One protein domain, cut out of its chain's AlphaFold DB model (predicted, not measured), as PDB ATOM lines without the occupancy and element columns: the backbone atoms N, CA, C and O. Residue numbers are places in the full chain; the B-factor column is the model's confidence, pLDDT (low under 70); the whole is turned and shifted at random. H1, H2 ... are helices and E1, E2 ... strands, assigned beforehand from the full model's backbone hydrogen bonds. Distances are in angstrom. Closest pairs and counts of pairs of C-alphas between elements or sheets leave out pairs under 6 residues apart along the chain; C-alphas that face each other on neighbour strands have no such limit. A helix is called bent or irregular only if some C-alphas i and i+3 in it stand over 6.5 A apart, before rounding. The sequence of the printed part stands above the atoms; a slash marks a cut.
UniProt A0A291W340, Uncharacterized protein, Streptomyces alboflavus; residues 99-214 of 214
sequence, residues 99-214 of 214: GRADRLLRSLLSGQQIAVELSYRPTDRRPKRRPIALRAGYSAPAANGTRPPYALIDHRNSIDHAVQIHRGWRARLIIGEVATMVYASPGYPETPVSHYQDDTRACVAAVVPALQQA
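This is residues 99 to 214 of the 214 residues of an uncharacterized protein of Streptomyces alboflavus (UniProt A0A291W340). A strongly twisted wall of five antiparallel strands, E1 to E5, has two helices side by side over one face, H2 over the part near E3, E4 and E5 and H1 near E1 and E2. The loop residues 122 to 128 stick out past E1 and E2, and two long loops, 137 to 149 and 155 to 169, reach to opposite ends of the longest axis. The printed part has 116 residues, with H1, E1, E2, E3, E4, E5 and H2 along the chain; the class is mixed, helices and strands, in two layers, helices on one face of a sheet. The sheet's order is E1, E2, E3, E4, E5, a meander, each strand the antiparallel neighbour of the one before. The whole is compact, with a radius of gyration of the C-alphas of 14.4 A and spans of 45 by 35 by 24 A.

Find C-alpha 99 at (-3.266, -4.337, 48.476); from there H1, residues 99 to 111, runs 17.5 A. E1, residues 116 to 120, begins at C-alpha 116, (7.185, -5.277, 37.269). Next come E2, residues 131 to 136, E3, residues 150 to 154, E4, residues 170 to 175 and 16.7 A long, and E5, residues 178 to 184 and 17.5 A long. H2, residues 193 to 212, runs 29.0 A to C-alpha 212 at (8.329, 4.109, 25.945); it is irregular, with C-alphas 194 and 197 7.7 A apart, and has a kink of 31 degrees near residue 200.

Begin with the sheet, whose edge strands are E1 and E5. In the hairpin E1 and E2, look for N 117 and O 135, 2.8 A apart; in E2 and E3, N 134 and O 153, 2.8 A; in E3 and E4, N 152 and O 172, 2.8 A; in E4 and E5, N 173 and O 180, 2.8 A. H2 is on the sheet at a height of 7.0 A, over E4 and only just over E3, with 3 C-alphas; it runs along the strands, at 6 degrees to E4 on the local plane. Its closest C-alphas to E5 are Cys 203 and Tyr 183, 5.9 A apart. H1 is also on the sheet; its closest C-alphas to E1 are Arg 106 and Val 116, 7.1 A apart. H1 and H2 touch, closest at the C-alphas of Leu 105 and Thr 200, 5.9 A, the same way at a shallow tilt of 28 degrees. E1 and E5 are apart. Every O i to N i+4 pair is within hydrogen-bond range in H1, and 13 of 16 in H2.

The two C-alphas farthest apart, Asn 144 and Ala 162, are 45.5 A apart. The printed part has no cut and ends at residue 214, the chain's last. The links E2 to E3 and E3 to E4 are long. The mean pLDDT of the printed part is 75.0; look for values under 70 at residues 99 to 100, 119 to 132, 138 to 146, 156 to 166 and 193 to 194.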
ATOM      1  N   GLY A  99      -3.214  -3.296  49.484       56.94
ATOM      2  CA  GLY A  99      -3.266  -4.337  48.476       56.94
ATOM      3  C   GLY A  99      -4.134  -3.967  47.273       56.94
ATOM      4  O   GLY A  99      -3.958  -4.574  46.231       56.94
ATOM      5  N   ARG A 100      -5.081  -3.014  47.347       62.06
ATOM      6  CA  ARG A 100      -5.872  -2.607  46.169       62.06
ATOM      7  C   ARG A 100      -5.144  -1.586  45.299       62.06
ATOM      8  O   ARG A 100      -5.218  -1.726  44.086       62.06
ATOM      9  N   ALA A 101      -4.452  -0.610  45.885       71.56
ATOM     10  CA  ALA A 101      -3.697   0.380  45.120       71.56
ATOM     11  C   ALA A 101      -2.500  -0.284  44.417       71.56
ATOM     12  O   ALA A 101      -2.349  -0.118  43.212       71.56
ATOM     13  N   ASP A 102      -1.739  -1.135  45.118       75.69
ATOM     14  CA  ASP A 102      -0.652  -1.919  44.509       75.69
ATOM     15  C   ASP A 102      -1.168  -2.917  43.458       75.69
ATOM     16  O   ASP A 102      -0.679  -2.930  42.330       75.69
ATOM     17  N   ARG A 103      -2.203  -3.719  43.767       74.06
ATOM     18  CA  ARG A 103      -2.774  -4.641  42.764       74.06
ATOM     19  C   ARG A 103      -3.313  -3.893  41.551       74.06
ATOM     20  O   ARG A 103      -3.157  -4.392  40.441       74.06
ATOM     21  N   LEU A 104      -3.929  -2.725  41.741       80.19
ATOM     22  CA  LEU A 104      -4.388  -1.882  40.639       80.19
ATOM     23  C   LEU A 104      -3.199  -1.372  39.821       80.19
ATOM     24  O   LEU A 104      -3.210  -1.531  38.607       80.19
ATOM     25  N   LEU A 105      -2.164  -0.834  40.470       86.00
ATOM     26  CA  LEU A 105      -0.944  -0.356  39.820       86.00
ATOM     27  C   LEU A 105      -0.312  -1.464  38.971       86.00
ATOM     28  O   LEU A 105      -0.094  -1.288  37.774       86.00
ATOM     29  N   ARG A 106      -0.096  -2.639  39.569       83.75
ATOM     30  CA  ARG A 106       0.460  -3.820  38.900       83.75
ATOM     31  C   ARG A 106      -0.427  -4.298  37.759       83.75
ATOM     32  O   ARG A 106       0.080  -4.533  36.672       83.75
ATOM     33  N   SER A 107      -1.739  -4.396  37.975       81.81
ATOM     34  CA  SER A 107      -2.689  -4.809  36.937       81.81
ATOM     35  C   SER A 107      -2.689  -3.852  35.746       81.81
ATOM     36  O   SER A 107      -2.745  -4.311  34.609       81.81
ATOM     37  N   LEU A 108      -2.634  -2.541  35.989       88.81
ATOM     38  CA  LEU A 108      -2.602  -1.531  34.934       88.81
ATOM     39  C   LEU A 108      -1.277  -1.572  34.161       88.81
ATOM     40  O   LEU A 108      -1.298  -1.554  32.935       88.81
ATOM     41  N   LEU A 109      -0.140  -1.699  34.853       89.44
ATOM     42  CA  LEU A 109       1.177  -1.835  34.220       89.44
ATOM     43  C   LEU A 109       1.294  -3.133  33.406       89.44
ATOM     44  O   LEU A 109       1.734  -3.100  32.260       89.44
ATOM     45  N   SER A 110       0.839  -4.264  33.950       86.12
ATOM     46  CA  SER A 110       0.802  -5.540  33.225       86.12
ATOM     47  C   SER A 110      -0.142  -5.497  32.022       86.12
ATOM     48  O   SER A 110       0.187  -6.055  30.980       86.12
ATOM     49  N   GLY A 111      -1.271  -4.782  32.118       86.56
ATOM     50  CA  GLY A 111      -2.160  -4.526  30.980       86.56
ATOM     51  C   GLY A 111      -1.494  -3.740  29.844       86.56
ATOM     52  O   GLY A 111      -1.909  -3.862  28.697       86.56
ATOM     53  N   GLN A 112      -0.434  -2.986  30.148       90.50
ATOM     54  CA  GLN A 112       0.418  -2.279  29.182       90.50
ATOM     55  C   GLN A 112       1.688  -3.070  28.818       90.50
ATOM     56  O   GLN A 112       2.614  -2.512  28.240       90.50
ATOM     57  N   GLN A 113       1.753  -4.361  29.170       87.75
ATOM     58  CA  GLN A 113       2.907  -5.244  28.946       87.75
ATOM     59  C   GLN A 113       4.213  -4.755  29.597       87.75
ATOM     60  O   GLN A 113       5.309  -5.139  29.191       87.75
ATOM     61  N   ILE A 114       4.116  -3.936  30.647       86.25
ATOM     62  CA  ILE A 114       5.274  -3.472  31.407       86.25
ATOM     63  C   ILE A 114       5.609  -4.499  32.492       86.25
ATOM     64  O   ILE A 114       4.795  -4.783  33.375       86.25
ATOM     65  N   ALA A 115       6.826  -5.047  32.441       84.50
ATOM     66  CA  ALA A 115       7.342  -5.942  33.473       84.50
ATOM     67  C   ALA A 115       7.500  -5.202  34.811       84.50
ATOM     68  O   ALA A 115       7.944  -4.050  34.837       84.50
ATOM     69  N   VAL A 116       7.150  -5.862  35.920       83.00
ATOM     70  CA  VAL A 116       7.185  -5.277  37.269       83.00
ATOM     71  C   VAL A 116       7.923  -6.181  38.255       83.00
ATOM     72  O   VAL A 116       7.676  -7.383  38.314       83.00
ATOM     73  N   GLU A 117       8.797  -5.591  39.066       81.31
ATOM     74  CA  GLU A 117       9.554  -6.257  40.128       81.31
ATOM     75  C   GLU A 117       9.418  -5.463  41.434       81.31
ATOM     76  O   GLU A 117       9.462  -4.233  41.443       81.31
ATOM     77  N   LEU A 118       9.250  -6.151  42.562       73.56
ATOM     78  CA  LEU A 118       9.202  -5.508  43.874       73.56
ATOM     79  C   LEU A 118      10.621  -5.282  44.411       73.56
ATOM     80  O   LEU A 118      11.413  -6.217  44.499       73.56
ATOM     81  N   SER A 119      10.931  -4.050  44.812       65.06
ATOM     82  CA  SER A 119      12.210  -3.678  45.427       65.06
ATOM     83  C   SER A 119      12.104  -3.644  46.954       65.06
ATOM     84  O   SER A 119      11.164  -3.077  47.515       65.06
ATOM     85  N   TYR A 120      13.100  -4.210  47.637       62.66
ATOM     86  CA  TYR A 120      13.178  -4.310  49.102       62.66
ATOM     87  C   TYR A 120      14.363  -3.493  49.644       62.66
ATOM     88  O   TYR A 120      15.352  -3.297  48.935       62.66
ATOM     89  N   ARG A 121      14.304  -3.016  50.899       54.75
ATOM     90  CA  ARG A 121      15.454  -2.323  51.513       54.75
ATOM     91  C   ARG A 121      16.616  -3.300  51.738       54.75
ATOM     92  O   ARG A 121      16.389  -4.374  52.292       54.75
ATOM     93  N   PRO A 122      17.865  -2.913  51.415       44.62
ATOM     94  CA  PRO A 122      19.038  -3.762  51.643       44.62
ATOM     95  C   PRO A 122      19.321  -4.087  53.121       44.62
ATOM     96  O   PRO A 122      19.945  -5.101  53.419       44.62
ATOM     97  N   THR A 123      18.885  -3.239  54.058       49.97
ATOM     98  CA  THR A 123      19.224  -3.329  55.492       49.97
ATOM     99  C   THR A 123      18.299  -4.227  56.317       49.97
ATOM    100  O   THR A 123      18.584  -4.487  57.488       49.97
ATOM    101  N   ASP A 124      17.208  -4.735  55.743       46.47
ATOM    102  CA  ASP A 124      16.200  -5.482  56.497       46.47
ATOM    103  C   ASP A 124      16.586  -6.967  56.628       46.47
ATOM    104  O   ASP A 124      16.172  -7.830  55.853       46.47
ATOM    105  N   ARG A 125      17.382  -7.287  57.657       40.53
ATOM    106  CA  ARG A 125      17.764  -8.660  58.059       40.53
ATOM    107  C   ARG A 125      16.649  -9.452  58.785       40.53
ATOM    108  O   ARG A 125      16.949 -10.424  59.471       40.53
ATOM    109  N   ARG A 126      15.371  -9.065  58.684       42.28
ATOM    110  CA  ARG A 126      14.248  -9.723  59.396       42.28
ATOM    111  C   ARG A 126      13.332 -10.524  58.448       42.28
ATOM    112  O   ARG A 126      13.213 -10.155  57.282       42.28
ATOM    113  N   PRO A 127      12.634 -11.575  58.931       38.66
ATOM    114  CA  PRO A 127      11.874 -12.532  58.104       38.66
ATOM    115  C   PRO A 127      10.612 -11.974  57.417       38.66
ATOM    116  O   PRO A 127       9.896 -12.715  56.758       38.66
ATOM    117  N   LYS A 128      10.325 -10.671  57.530       46.59
ATOM    118  CA  LYS A 128       9.173 -10.010  56.896       46.59
ATOM    119  C   LYS A 128       9.654  -8.849  56.022       46.59
ATOM    120  O   LYS A 128       9.491  -7.687  56.383       46.59
ATOM    121  N   ARG A 129      10.301  -9.167  54.895       53.78
ATOM    122  CA  ARG A 129      10.735  -8.177  53.894       53.78
ATOM    123  C   ARG A 129       9.497  -7.538  53.259       53.78
ATOM    124  O   ARG A 129       8.773  -8.211  52.532       53.78
ATOM    125  N   ARG A 130       9.235  -6.259  53.539       55.94
ATOM    126  CA  ARG A 130       8.150  -5.510  52.888       55.94
ATOM    127  C   ARG A 130       8.706  -4.730  51.695       55.94
ATOM    128  O   ARG A 130       9.773  -4.126  51.830       55.94
ATOM    129  N   PRO A 131       8.035  -4.750  50.535       59.28
ATOM    130  CA  PRO A 131       8.485  -3.986  49.384       59.28
ATOM    131  C   PRO A 131       8.383  -2.488  49.683       59.28
ATOM    132  O   PRO A 131       7.384  -2.023  50.228       59.28
ATOM    133  N   ILE A 132       9.428  -1.740  49.342       65.94
ATOM    134  CA  ILE A 132       9.510  -0.284  49.548       65.94
ATOM    135  C   ILE A 132       9.324   0.516  48.262       65.94
ATOM    136  O   ILE A 132       9.115   1.728  48.313       65.94
ATOM    137  N   ALA A 133       9.405  -0.154  47.119       74.31
ATOM    138  CA  ALA A 133       9.125   0.413  45.816       74.31
ATOM    139  C   ALA A 133       8.773  -0.698  44.825       74.31
ATOM    140  O   ALA A 133       9.174  -1.853  44.997       74.31
ATOM    141  N   LEU A 134       8.072  -0.323  43.764       82.75
ATOM    142  CA  LEU A 134       7.868  -1.133  42.578       82.75
ATOM    143  C   LEU A 134       8.793  -0.628  41.471       82.75
ATOM    144  O   LEU A 134       8.868   0.569  41.199       82.75
ATOM    145  N   ARG A 135       9.503  -1.546  40.825       85.81
ATOM    146  CA  ARG A 135      10.340  -1.292  39.657       85.81
ATOM    147  C   ARG A 135       9.581  -1.728  38.407       85.81
ATOM    148  O   ARG A 135       9.254  -2.902  38.284       85.81
ATOM    149  N   ALA A 136       9.297  -0.806  37.494       85.62
ATOM    150  CA  ALA A 136       8.551  -1.051  36.260       85.62
ATOM    151  C   ALA A 136       9.444  -0.854  35.024       85.62
ATOM    152  O   ALA A 136      10.259   0.064  34.993       85.62
ATOM    153  N   GLY A 137       9.296  -1.704  34.007       80.69
ATOM    154  CA  GLY A 137      10.066  -1.630  32.756       80.69
ATOM    155  C   GLY A 137      11.438  -2.305  32.808       80.69
ATOM    156  O   GLY A 137      12.208  -2.195  31.861       80.69
ATOM    157  N   TYR A 138      11.759  -3.033  33.885       69.31
ATOM    158  CA  TYR A 138      12.995  -3.811  33.933       69.31
ATOM    159  C   TYR A 138      12.893  -5.036  33.016       69.31
ATOM    160  O   TYR A 138      12.182  -5.991  33.322       69.31
ATOM    161  N   SER A 139      13.615  -5.009  31.900       57.41
ATOM    162  CA  SER A 139      13.963  -6.199  31.123       57.41
ATOM    163  C   SER A 139      15.383  -6.657  31.477       57.41
ATOM    164  O   SER A 139      16.165  -5.908  32.076       57.41
ATOM    165  N   ALA A 140      15.707  -7.916  31.165       55.34
ATOM    166  CA  ALA A 140      17.048  -8.465  31.361       55.34
ATOM    167  C   ALA A 140      18.121  -7.507  30.792       55.34
ATOM    168  O   ALA A 140      17.852  -6.842  29.788       55.34
ATOM    169  N   PRO A 141      19.321  -7.413  31.406       58.19
ATOM    170  CA  PRO A 141      20.389  -6.563  30.890       58.19
ATOM    171  C   PRO A 141      20.614  -6.852  29.405       58.19
ATOM    172  O   PRO A 141      20.705  -8.018  29.015       58.19
ATOM    173  N   ALA A 142      20.700  -5.807  28.581       56.94
ATOM    174  CA  ALA A 142      21.052  -5.990  27.181       56.94
ATOM    175  C   ALA A 142      22.432  -6.669  27.093       56.94
ATOM    176  O   ALA A 142      23.276  -6.493  27.975       56.94
ATOM    177  N   ALA A 143      22.681  -7.437  26.028       56.00
ATOM    178  CA  ALA A 143      23.918  -8.210  25.853       56.00
ATOM    179  C   ALA A 143      25.210  -7.361  25.928       56.00
ATOM    180  O   ALA A 143      26.296  -7.897  26.115       56.00
ATOM    181  N   ASN A 144      25.089  -6.035  25.818       64.62
ATOM    182  CA  ASN A 144      26.165  -5.053  25.934       64.62
ATOM    183  C   ASN A 144      26.361  -4.482  27.360       64.62
ATOM    184  O   ASN A 144      27.123  -3.536  27.534       64.62
ATOM    185  N   GLY A 145      25.664  -5.006  28.374       62.78
ATOM    186  CA  GLY A 145      25.785  -4.572  29.772       62.78
ATOM    187  C   GLY A 145      25.038  -3.279  30.119       62.78
ATOM    188  O   GLY A 145      25.036  -2.873  31.283       62.78
ATOM    189  N   THR A 146      24.364  -2.645  29.153       64.50
ATOM    190  CA  THR A 146      23.575  -1.431  29.405       64.50
ATOM    191  C   THR A 146      22.294  -1.800  30.143       64.50
ATOM    192  O   THR A 146      21.540  -2.680  29.716       64.50
ATOM    193  N   ARG A 147      22.041  -1.141  31.276       71.62
ATOM    194  CA  ARG A 147      20.793  -1.333  32.019       71.62
ATOM    195  C   ARG A 147      19.664  -0.616  31.273       71.62
ATOM    196  O   ARG A 147      19.805   0.586  31.046       71.62
ATOM    197  N   PRO A 148      18.571  -1.310  30.918       80.25
ATOM    198  CA  PRO A 148      17.427  -0.658  30.300       80.25
ATOM    199  C   PRO A 148      16.815   0.370  31.265       80.25
ATOM    200  O   PRO A 148      16.935   0.204  32.491       80.25
ATOM    201  N   PRO A 149      16.176   1.425  30.729       87.00
ATOM    202  CA  PRO A 149      15.478   2.400  31.544       87.00
ATOM    203  C   PRO A 149      14.380   1.714  32.356       87.00
ATOM    204  O   PRO A 149      13.735   0.769  31.902       87.00
ATOM    205  N   TYR A 150      14.178   2.167  33.587       89.81
ATOM    206  CA  TYR A 150      13.129   1.628  34.446       89.81
ATOM    207  C   TYR A 150      12.532   2.720  35.321       89.81
ATOM    208  O   TYR A 150      13.214   3.659  35.723       89.81
ATOM    209  N   ALA A 151      11.259   2.582  35.663       90.12
ATOM    210  CA  ALA A 151      10.587   3.465  36.594       90.12
ATOM    211  C   ALA A 151      10.650   2.874  38.004       90.12
ATOM    212  O   ALA A 151      10.318   1.710  38.216       90.12
ATOM    213  N   LEU A 152      11.073   3.676  38.975       89.81
ATOM    214  CA  LEU A 152      10.988   3.379  40.397       89.81
ATOM    215  C   LEU A 152       9.771   4.107  40.973       89.81
ATOM    216  O   LEU A 152       9.746   5.338  41.007       89.81
ATOM    217  N   ILE A 153       8.773   3.347  41.410       89.25
ATOM    218  CA  ILE A 153       7.518   3.840  41.980       89.25
ATOM    219  C   ILE A 153       7.553   3.589  43.488       89.25
ATOM    220  O   ILE A 153       7.526   2.447  43.941       89.25
ATOM    221  N   ASP A 154       7.660   4.656  44.273       84.38
ATOM    222  CA  ASP A 154       7.815   4.586  45.722       84.38
ATOM    223  C   ASP A 154       6.545   4.049  46.394       84.38
ATOM    224  O   ASP A 154       5.465   4.625  46.267       84.38
ATOM    225  N   HIS A 155       6.708   3.012  47.215       71.69
ATOM    226  CA  HIS A 155       5.709   2.551  48.178       71.69
ATOM    227  C   HIS A 155       6.005   3.187  49.544       71.69
ATOM    228  O   HIS A 155       6.293   2.487  50.517       71.69
ATOM    229  N   ARG A 156       6.010   4.527  49.651       58.72
ATOM    230  CA  ARG A 156       6.141   5.196  50.964       58.72
ATOM    231  C   ARG A 156       4.829   5.116  51.741       58.72
ATOM    232  O   ARG A 156       4.179   6.113  52.030       58.72
ATOM    233  N   ASN A 157       4.503   3.902  52.138       50.81
ATOM    234  CA  ASN A 157       3.547   3.624  53.182       50.81
ATOM    235  C   ASN A 157       4.326   3.651  54.499       50.81
ATOM    236  O   ASN A 157       5.246   2.858  54.690       50.81
ATOM    237  N   SER A 158       4.049   4.638  55.353       37.44
ATOM    238  CA  SER A 158       4.764   4.837  56.621       37.44
ATOM    239  C   SER A 158       4.878   3.531  57.419       37.44
ATOM    240  O   SER A 158       3.911   2.783  57.557       37.44
ATOM    241  N   ILE A 159       6.083   3.276  57.930       35.72
ATOM    242  CA  ILE A 159       6.482   2.068  58.663       35.72
ATOM    243  C   ILE A 159       5.843   2.030  60.070       35.72
ATOM    244  O   ILE A 159       5.792   0.966  60.681       35.72
ATOM    245  N   ASP A 160       5.256   3.141  60.533       32.84
ATOM    246  CA  ASP A 160       4.899   3.336  61.946       32.84
ATOM    247  C   ASP A 160       3.387   3.374  62.248       32.84
ATOM    248  O   ASP A 160       2.994   3.754  63.348       32.84
ATOM    249  N   HIS A 161       2.505   2.973  61.317       32.28
ATOM    250  CA  HIS A 161       1.056   2.926  61.580       32.28
ATOM    251  C   HIS A 161       0.453   1.539  61.301       32.28
ATOM    252  O   HIS A 161       0.655   0.957  60.235       32.28
ATOM    253  N   ALA A 162      -0.330   1.008  62.252       32.06
ATOM    254  CA  ALA A 162      -0.953  -0.323  62.156       32.06
ATOM    255  C   ALA A 162      -1.939  -0.446  60.972       32.06
ATOM    256  O   ALA A 162      -2.143  -1.531  60.407       32.06
ATOM    257  N   VAL A 163      -2.495   0.697  60.566       40.12
ATOM    258  CA  VAL A 163      -3.416   0.871  59.445       40.12
ATOM    259  C   VAL A 163      -2.688   1.604  58.332       40.12
ATOM    260  O   VAL A 163      -2.185   2.711  58.503       40.12
ATOM    261  N   GLN A 164      -2.601   0.931  57.204       52.59
ATOM    262  CA  GLN A 164      -1.717   1.241  56.102       52.59
ATOM    263  C   GLN A 164      -2.602   1.843  54.997       52.59
ATOM    264  O   GLN A 164      -3.466   1.166  54.440       52.59
ATOM    265  N   ILE A 165      -2.494   3.161  54.820       56.03
ATOM    266  CA  ILE A 165      -3.401   4.006  54.029       56.03
ATOM    267  C   ILE A 165      -2.634   4.467  52.788       56.03
ATOM    268  O   ILE A 165      -1.461   4.818  52.901       56.03
ATOM    269  N   HIS A 166      -3.283   4.487  51.618       68.38
ATOM    270  CA  HIS A 166      -2.708   5.102  50.419       68.38
ATOM    271  C   HIS A 166      -2.271   6.545  50.719       68.38
ATOM    272  O   HIS A 166      -3.059   7.333  51.233       68.38
ATOM    273  N   ARG A 167      -1.012   6.857  50.404       71.56
ATOM    274  CA  ARG A 167      -0.325   8.130  50.694       71.56
ATOM    275  C   ARG A 167       0.076   8.873  49.410       71.56
ATOM    276  O   ARG A 167       0.902   9.780  49.438       71.56
ATOM    277  N   GLY A 168      -0.490   8.467  48.275       79.62
ATOM    278  CA  GLY A 168      -0.066   8.908  46.951       79.62
ATOM    279  C   GLY A 168       1.120   8.108  46.407       79.62
ATOM    280  O   GLY A 168       1.950   7.579  47.152       79.62
ATOM    281  N   TRP A 169       1.205   8.026  45.087       88.12
ATOM    282  CA  TRP A 169       2.357   7.531  44.352       88.12
ATOM    283  C   TRP A 169       3.398   8.619  44.091       88.12
ATOM    284  O   TRP A 169       3.107   9.788  43.841       88.12
ATOM    285  N   ARG A 170       4.660   8.197  44.054       90.44
ATOM    286  CA  ARG A 170       5.745   8.985  43.472       90.44
ATOM    287  C   ARG A 170       6.557   8.087  42.563       90.44
ATOM    288  O   ARG A 170       7.033   7.054  43.018       90.44
ATOM    289  N   ALA A 171       6.734   8.478  41.308       91.19
ATOM    290  CA  ALA A 171       7.474   7.701  40.326       91.19
ATOM    291  C   ALA A 171       8.637   8.498  39.735       91.19
ATOM    292  O   ALA A 171       8.530   9.694  39.441       91.19
ATOM    293  N   ARG A 172       9.759   7.810  39.544       93.06
ATOM    294  CA  ARG A 172      10.975   8.342  38.925       93.06
ATOM    295  C   ARG A 172      11.418   7.427  37.802       93.06
ATOM    296  O   ARG A 172      11.495   6.225  38.016       93.06
ATOM    297  N   LEU A 173      11.748   7.983  36.649       92.50
ATOM    298  CA  LEU A 173      12.410   7.270  35.568       92.50
ATOM    299  C   LEU A 173      13.918   7.267  35.818       92.50
ATOM    300  O   LEU A 173      14.503   8.315  36.089       92.50
ATOM    301  N   ILE A 174      14.530   6.092  35.735       90.25
ATOM    302  CA  ILE A 174      15.965   5.885  35.897       90.25
ATOM    303  C   ILE A 174      16.557   5.505  34.542       90.25
ATOM    304  O   ILE A 174      16.177   4.476  33.980       90.25
ATOM    305  N   ILE A 175      17.501   6.308  34.047       88.00
ATOM    306  CA  ILE A 175      18.267   6.058  32.819       88.00
ATOM    307  C   ILE A 175      19.753   6.155  33.171       88.00
ATOM    308  O   ILE A 175      20.255   7.232  33.497       88.00
ATOM    309  N   GLY A 176      20.465   5.025  33.154       84.12
ATOM    310  CA  GLY A 176      21.839   4.967  33.662       84.12
ATOM    311  C   GLY A 176      21.904   5.368  35.141       84.12
ATOM    312  O   GLY A 176      21.328   4.689  35.991       84.12
ATOM    313  N   GLU A 177      22.595   6.471  35.436       84.88
ATOM    314  CA  GLU A 177      22.716   7.056  36.784       84.88
ATOM    315  C   GLU A 177      21.756   8.234  37.028       84.88
ATOM    316  O   GLU A 177      21.672   8.755  38.141       84.88
ATOM    317  N   VAL A 178      21.013   8.659  36.003       87.06
ATOM    318  CA  VAL A 178      20.111   9.812  36.084       87.06
ATOM    319  C   VAL A 178      18.734   9.362  36.555       87.06
ATOM    320  O   VAL A 178      18.164   8.409  36.026       87.06
ATOM    321  N   ALA A 179      18.187  10.081  37.536       89.62
ATOM    322  CA  ALA A 179      16.839   9.883  38.047       89.62
ATOM    323  C   ALA A 179      15.983  11.133  37.802       89.62
ATOM    324  O   ALA A 179      16.250  12.189  38.375       89.62
ATOM    325  N   THR A 180      14.917  10.994  37.016       93.56
ATOM    326  CA  THR A 180      13.995  12.089  36.680       93.56
ATOM    327  C   THR A 180      12.615  11.802  37.253       93.56
ATOM    328  O   THR A 180      12.082  10.708  37.087       93.56
ATOM    329  N   MET A 181      12.010  12.767  37.945       95.19
ATOM    330  CA  MET A 181      10.650  12.605  38.465       95.19
ATOM    331  C   MET A 181       9.638  12.672  37.320       95.19
ATOM    332  O   MET A 181       9.617  13.650  36.581       95.19
ATOM    333  N   VAL A 182       8.805  11.637  37.191       96.12
ATOM    334  CA  VAL A 182       7.770  11.551  36.143       96.12
ATOM    335  C   VAL A 182       6.364  11.674  36.709       96.12
ATOM    336  O   VAL A 182       5.442  12.051  35.996       96.12
ATOM    337  N   TYR A 183       6.195  11.385  38.001       95.81
ATOM    338  CA  TYR A 183       4.914  11.530  38.670       95.81
ATOM    339  C   TYR A 183       5.078  11.771  40.169       95.81
ATOM    340  O   TYR A 183       5.920  11.148  40.822       95.81
ATOM    341  N   ALA A 184       4.225  12.629  40.719       92.56
ATOM    342  CA  ALA A 184       3.970  12.736  42.145       92.56
ATOM    343  C   ALA A 184       2.495  13.081  42.348       92.56
ATOM    344  O   ALA A 184       1.983  14.005  41.711       92.56
ATOM    345  N   SER A 185       1.828  12.347  43.230       90.31
ATOM    346  CA  SER A 185       0.432  12.595  43.565       90.31
ATOM    347  C   SER A 185       0.209  14.011  44.086       90.31
ATOM    348  O   SER A 185       1.034  14.525  44.853       90.31
ATOM    349  N   PRO A 186      -0.928  14.648  43.759       86.19
ATOM    350  CA  PRO A 186      -1.330  15.889  44.402       86.19
ATOM    351  C   PRO A 186      -1.406  15.701  45.925       86.19
ATOM    352  O   PRO A 186      -2.120  14.829  46.425       86.19
ATOM    353  N   GLY A 187      -0.637  16.503  46.666       79.44
ATOM    354  CA  GLY A 187      -0.564  16.413  48.127       79.44
ATOM    355  C   GLY A 187       0.324  15.288  48.663       79.44
ATOM    356  O   GLY A 187       0.265  15.015  49.854       79.44
ATOM    357  N   TYR A 188       1.146  14.634  47.835       80.25
ATOM    358  CA  TYR A 188       2.086  13.604  48.286       80.25
ATOM    359  C   TYR A 188       2.991  14.103  49.439       80.25
ATOM    360  O   TYR A 188       3.565  15.188  49.316       80.25
ATOM    361  N   PRO A 189       3.215  13.318  50.518       74.56
ATOM    362  CA  PRO A 189       2.782  11.935  50.745       74.56
ATOM    363  C   PRO A 189       1.461  11.823  51.539       74.56
ATOM    364  O   PRO A 189       1.253  10.865  52.277       74.56
ATOM    365  N   GLU A 190       0.589  12.821  51.483       76.56
ATOM    366  CA  GLU A 190      -0.662  12.894  52.251       76.56
ATOM    367  C   GLU A 190      -1.904  12.905  51.351       76.56
ATOM    368  O   GLU A 190      -2.978  13.351  51.750       76.56
ATOM    369  N   THR A 191      -1.775  12.383  50.129       71.81
ATOM    370  CA  THR A 191      -2.896  12.237  49.199       71.81
ATOM    371  C   THR A 191      -4.037  11.443  49.852       71.81
ATOM    372  O   THR A 191      -3.790  10.352  50.377       71.81
ATOM    373  N   PRO A 192      -5.285  11.949  49.822       70.50
ATOM    374  CA  PRO A 192      -6.423  11.257  50.413       70.50
ATOM    375  C   PRO A 192      -6.615   9.860  49.825       70.50
ATOM    376  O   PRO A 192      -6.592   9.673  48.608       70.50
ATOM    377  N   VAL A 193      -6.900   8.875  50.679       67.06
ATOM    378  CA  VAL A 193      -7.149   7.495  50.232       67.06
ATOM    379  C   VAL A 193      -8.312   7.384  49.256       67.06
ATOM    380  O   VAL A 193      -8.293   6.515  48.393       67.06
ATOM    381  N   SER A 194      -9.298   8.280  49.337       66.50
ATOM    382  CA  SER A 194     -10.415   8.347  48.389       66.50
ATOM    383  C   SER A 194      -9.953   8.511  46.940       66.50
ATOM    384  O   SER A 194     -10.648   8.062  46.035       66.50
ATOM    385  N   HIS A 195      -8.776   9.098  46.707       74.69
ATOM    386  CA  HIS A 195      -8.252   9.367  45.370       74.69
ATOM    387  C   HIS A 195      -7.421   8.216  44.800       74.69
ATOM    388  O   HIS A 195      -6.966   8.318  43.665       74.69
ATOM    389  N   TYR A 196      -7.232   7.106  45.528       77.38
ATOM    390  CA  TYR A 196      -6.261   6.079  45.135       77.38
ATOM    391  C   TYR A 196      -6.491   5.523  43.718       77.38
ATOM    392  O   TYR A 196      -5.527   5.157  43.055       77.38
ATOM    393  N   GLN A 197      -7.736   5.429  43.230       80.19
ATOM    394  CA  GLN A 197      -8.007   4.926  41.875       80.19
ATOM    395  C   GLN A 197      -7.492   5.886  40.806       80.19
ATOM    396  O   GLN A 197      -6.734   5.467  39.927       80.19
ATOM    397  N   ASP A 198      -7.898   7.150  40.897       86.56
ATOM    398  CA  ASP A 198      -7.531   8.192  39.941       86.56
ATOM    399  C   ASP A 198      -6.036   8.483  40.015       86.56
ATOM    400  O   ASP A 198      -5.366   8.560  38.988       86.56
ATOM    401  N   ASP A 199      -5.492   8.512  41.230       88.19
ATOM    402  CA  ASP A 199      -4.068   8.661  41.499       88.19
ATOM    403  C   ASP A 199      -3.239   7.529  40.876       88.19
ATOM    404  O   ASP A 199      -2.257   7.765  40.173       88.19
ATOM    405  N   THR A 200      -3.674   6.274  41.045       88.31
ATOM    406  CA  THR A 200      -2.987   5.119  40.444       88.31
ATOM    407  C   THR A 200      -3.030   5.173  38.919       88.31
ATOM    408  O   THR A 200      -2.019   4.921  38.264       88.31
ATOM    409  N   ARG A 201      -4.181   5.526  38.335       92.31
ATOM    410  CA  ARG A 201      -4.319   5.672  36.879       92.31
ATOM    411  C   ARG A 201      -3.436   6.797  36.346       92.31
ATOM    412  O   ARG A 201      -2.761   6.589  35.343       92.31
ATOM    413  N   ALA A 202      -3.403   7.941  37.023       94.94
ATOM    414  CA  ALA A 202      -2.563   9.076  36.654       94.94
ATOM    415  C   ALA A 202      -1.069   8.728  36.750       94.94
ATOM    416  O   ALA A 202      -0.310   9.033  35.830       94.94
ATOM    417  N   CYS A 203      -0.658   8.007  37.799       94.12
ATOM    418  CA  CYS A 203       0.706   7.498  37.923       94.12
ATOM    419  C   CYS A 203       1.088   6.605  36.735       94.12
ATOM    420  O   CYS A 203       2.147   6.794  36.138       94.12
ATOM    421  N   VAL A 204       0.233   5.648  36.356       93.81
ATOM    422  CA  VAL A 204       0.491   4.759  35.206       93.81
ATOM    423  C   VAL A 204       0.520   5.538  33.894       93.81
ATOM    424  O   VAL A 204       1.414   5.314  33.078       93.81
ATOM    425  N   ALA A 205      -0.408   6.478  33.707       96.19
ATOM    426  CA  ALA A 205      -0.478   7.325  32.520       96.19
ATOM    427  C   ALA A 205       0.767   8.208  32.342       96.19
ATOM    428  O   ALA A 205       1.096   8.554  31.213       96.19
ATOM    429  N   ALA A 206       1.478   8.543  33.424       96.56
ATOM    430  CA  ALA A 206       2.762   9.236  33.362       96.56
ATOM    431  C   ALA A 206       3.948   8.275  33.157       96.56
ATOM    432  O   ALA A 206       4.853   8.555  32.374       96.56
ATOM    433  N   VAL A 207       3.948   7.126  33.842       94.56
ATOM    434  CA  VAL A 207       5.058   6.159  33.810       94.56
ATOM    435  C   VAL A 207       5.181   5.448  32.463       94.56
ATOM    436  O   VAL A 207       6.294   5.280  31.973       94.56
ATOM    437  N   VAL A 208       4.070   5.017  31.861       94.31
ATOM    438  CA  VAL A 208       4.103   4.203  30.633       94.31
ATOM    439  C   VAL A 208       4.693   4.976  29.446       94.31
ATOM    440  O   VAL A 208       5.645   4.466  28.855       94.31
ATOM    441  N   PRO A 209       4.246   6.206  29.123       93.81
ATOM    442  CA  PRO A 209       4.868   6.988  28.057       93.81
ATOM    443  C   PRO A 209       6.334   7.310  28.351       93.81
ATOM    444  O   PRO A 209       7.162   7.238  27.451       93.81
ATOM    445  N   ALA A 210       6.674   7.603  29.613       92.69
ATOM    446  CA  ALA A 210       8.052   7.885  30.005       92.69
ATOM    447  C   ALA A 210       8.986   6.683  29.780       92.69
ATOM    448  O   ALA A 210      10.126   6.872  29.378       92.69
ATOM    449  N   LEU A 211       8.502   5.456  30.001       90.94
ATOM    450  CA  LEU A 211       9.246   4.231  29.691       90.94
ATOM    451  C   LEU A 211       9.354   3.959  28.186       90.94
ATOM    452  O   LEU A 211      10.347   3.395  27.751       90.94
ATOM    453  N   GLN A 212       8.344   4.329  27.398       88.44
ATOM    454  CA  GLN A 212       8.329   4.109  25.945       88.44
ATOM    455  C   GLN A 212       9.190   5.117  25.169       88.44
ATOM    456  O   GLN A 212       9.581   4.840  24.039       88.44
ATOM    457  N   GLN A 213       9.441   6.290  25.750       86.75
ATOM    458  CA  GLN A 213      10.231   7.372  25.148       86.75
ATOM    459  C   GLN A 213      11.710   7.364  25.572       86.75
ATOM    460  O   GLN A 213      12.480   8.176  25.059       86.75
ATOM    461  N   ALA A 214      12.080   6.503  26.522       82.44
ATOM    462  CA  ALA A 214      13.426   6.380  27.085       82.44
ATOM    463  C   ALA A 214      14.277   5.353  26.335       82.44
ATOM    464  O   ALA A 214      15.500   5.594  26.234       82.44
TER     465      ALA A 214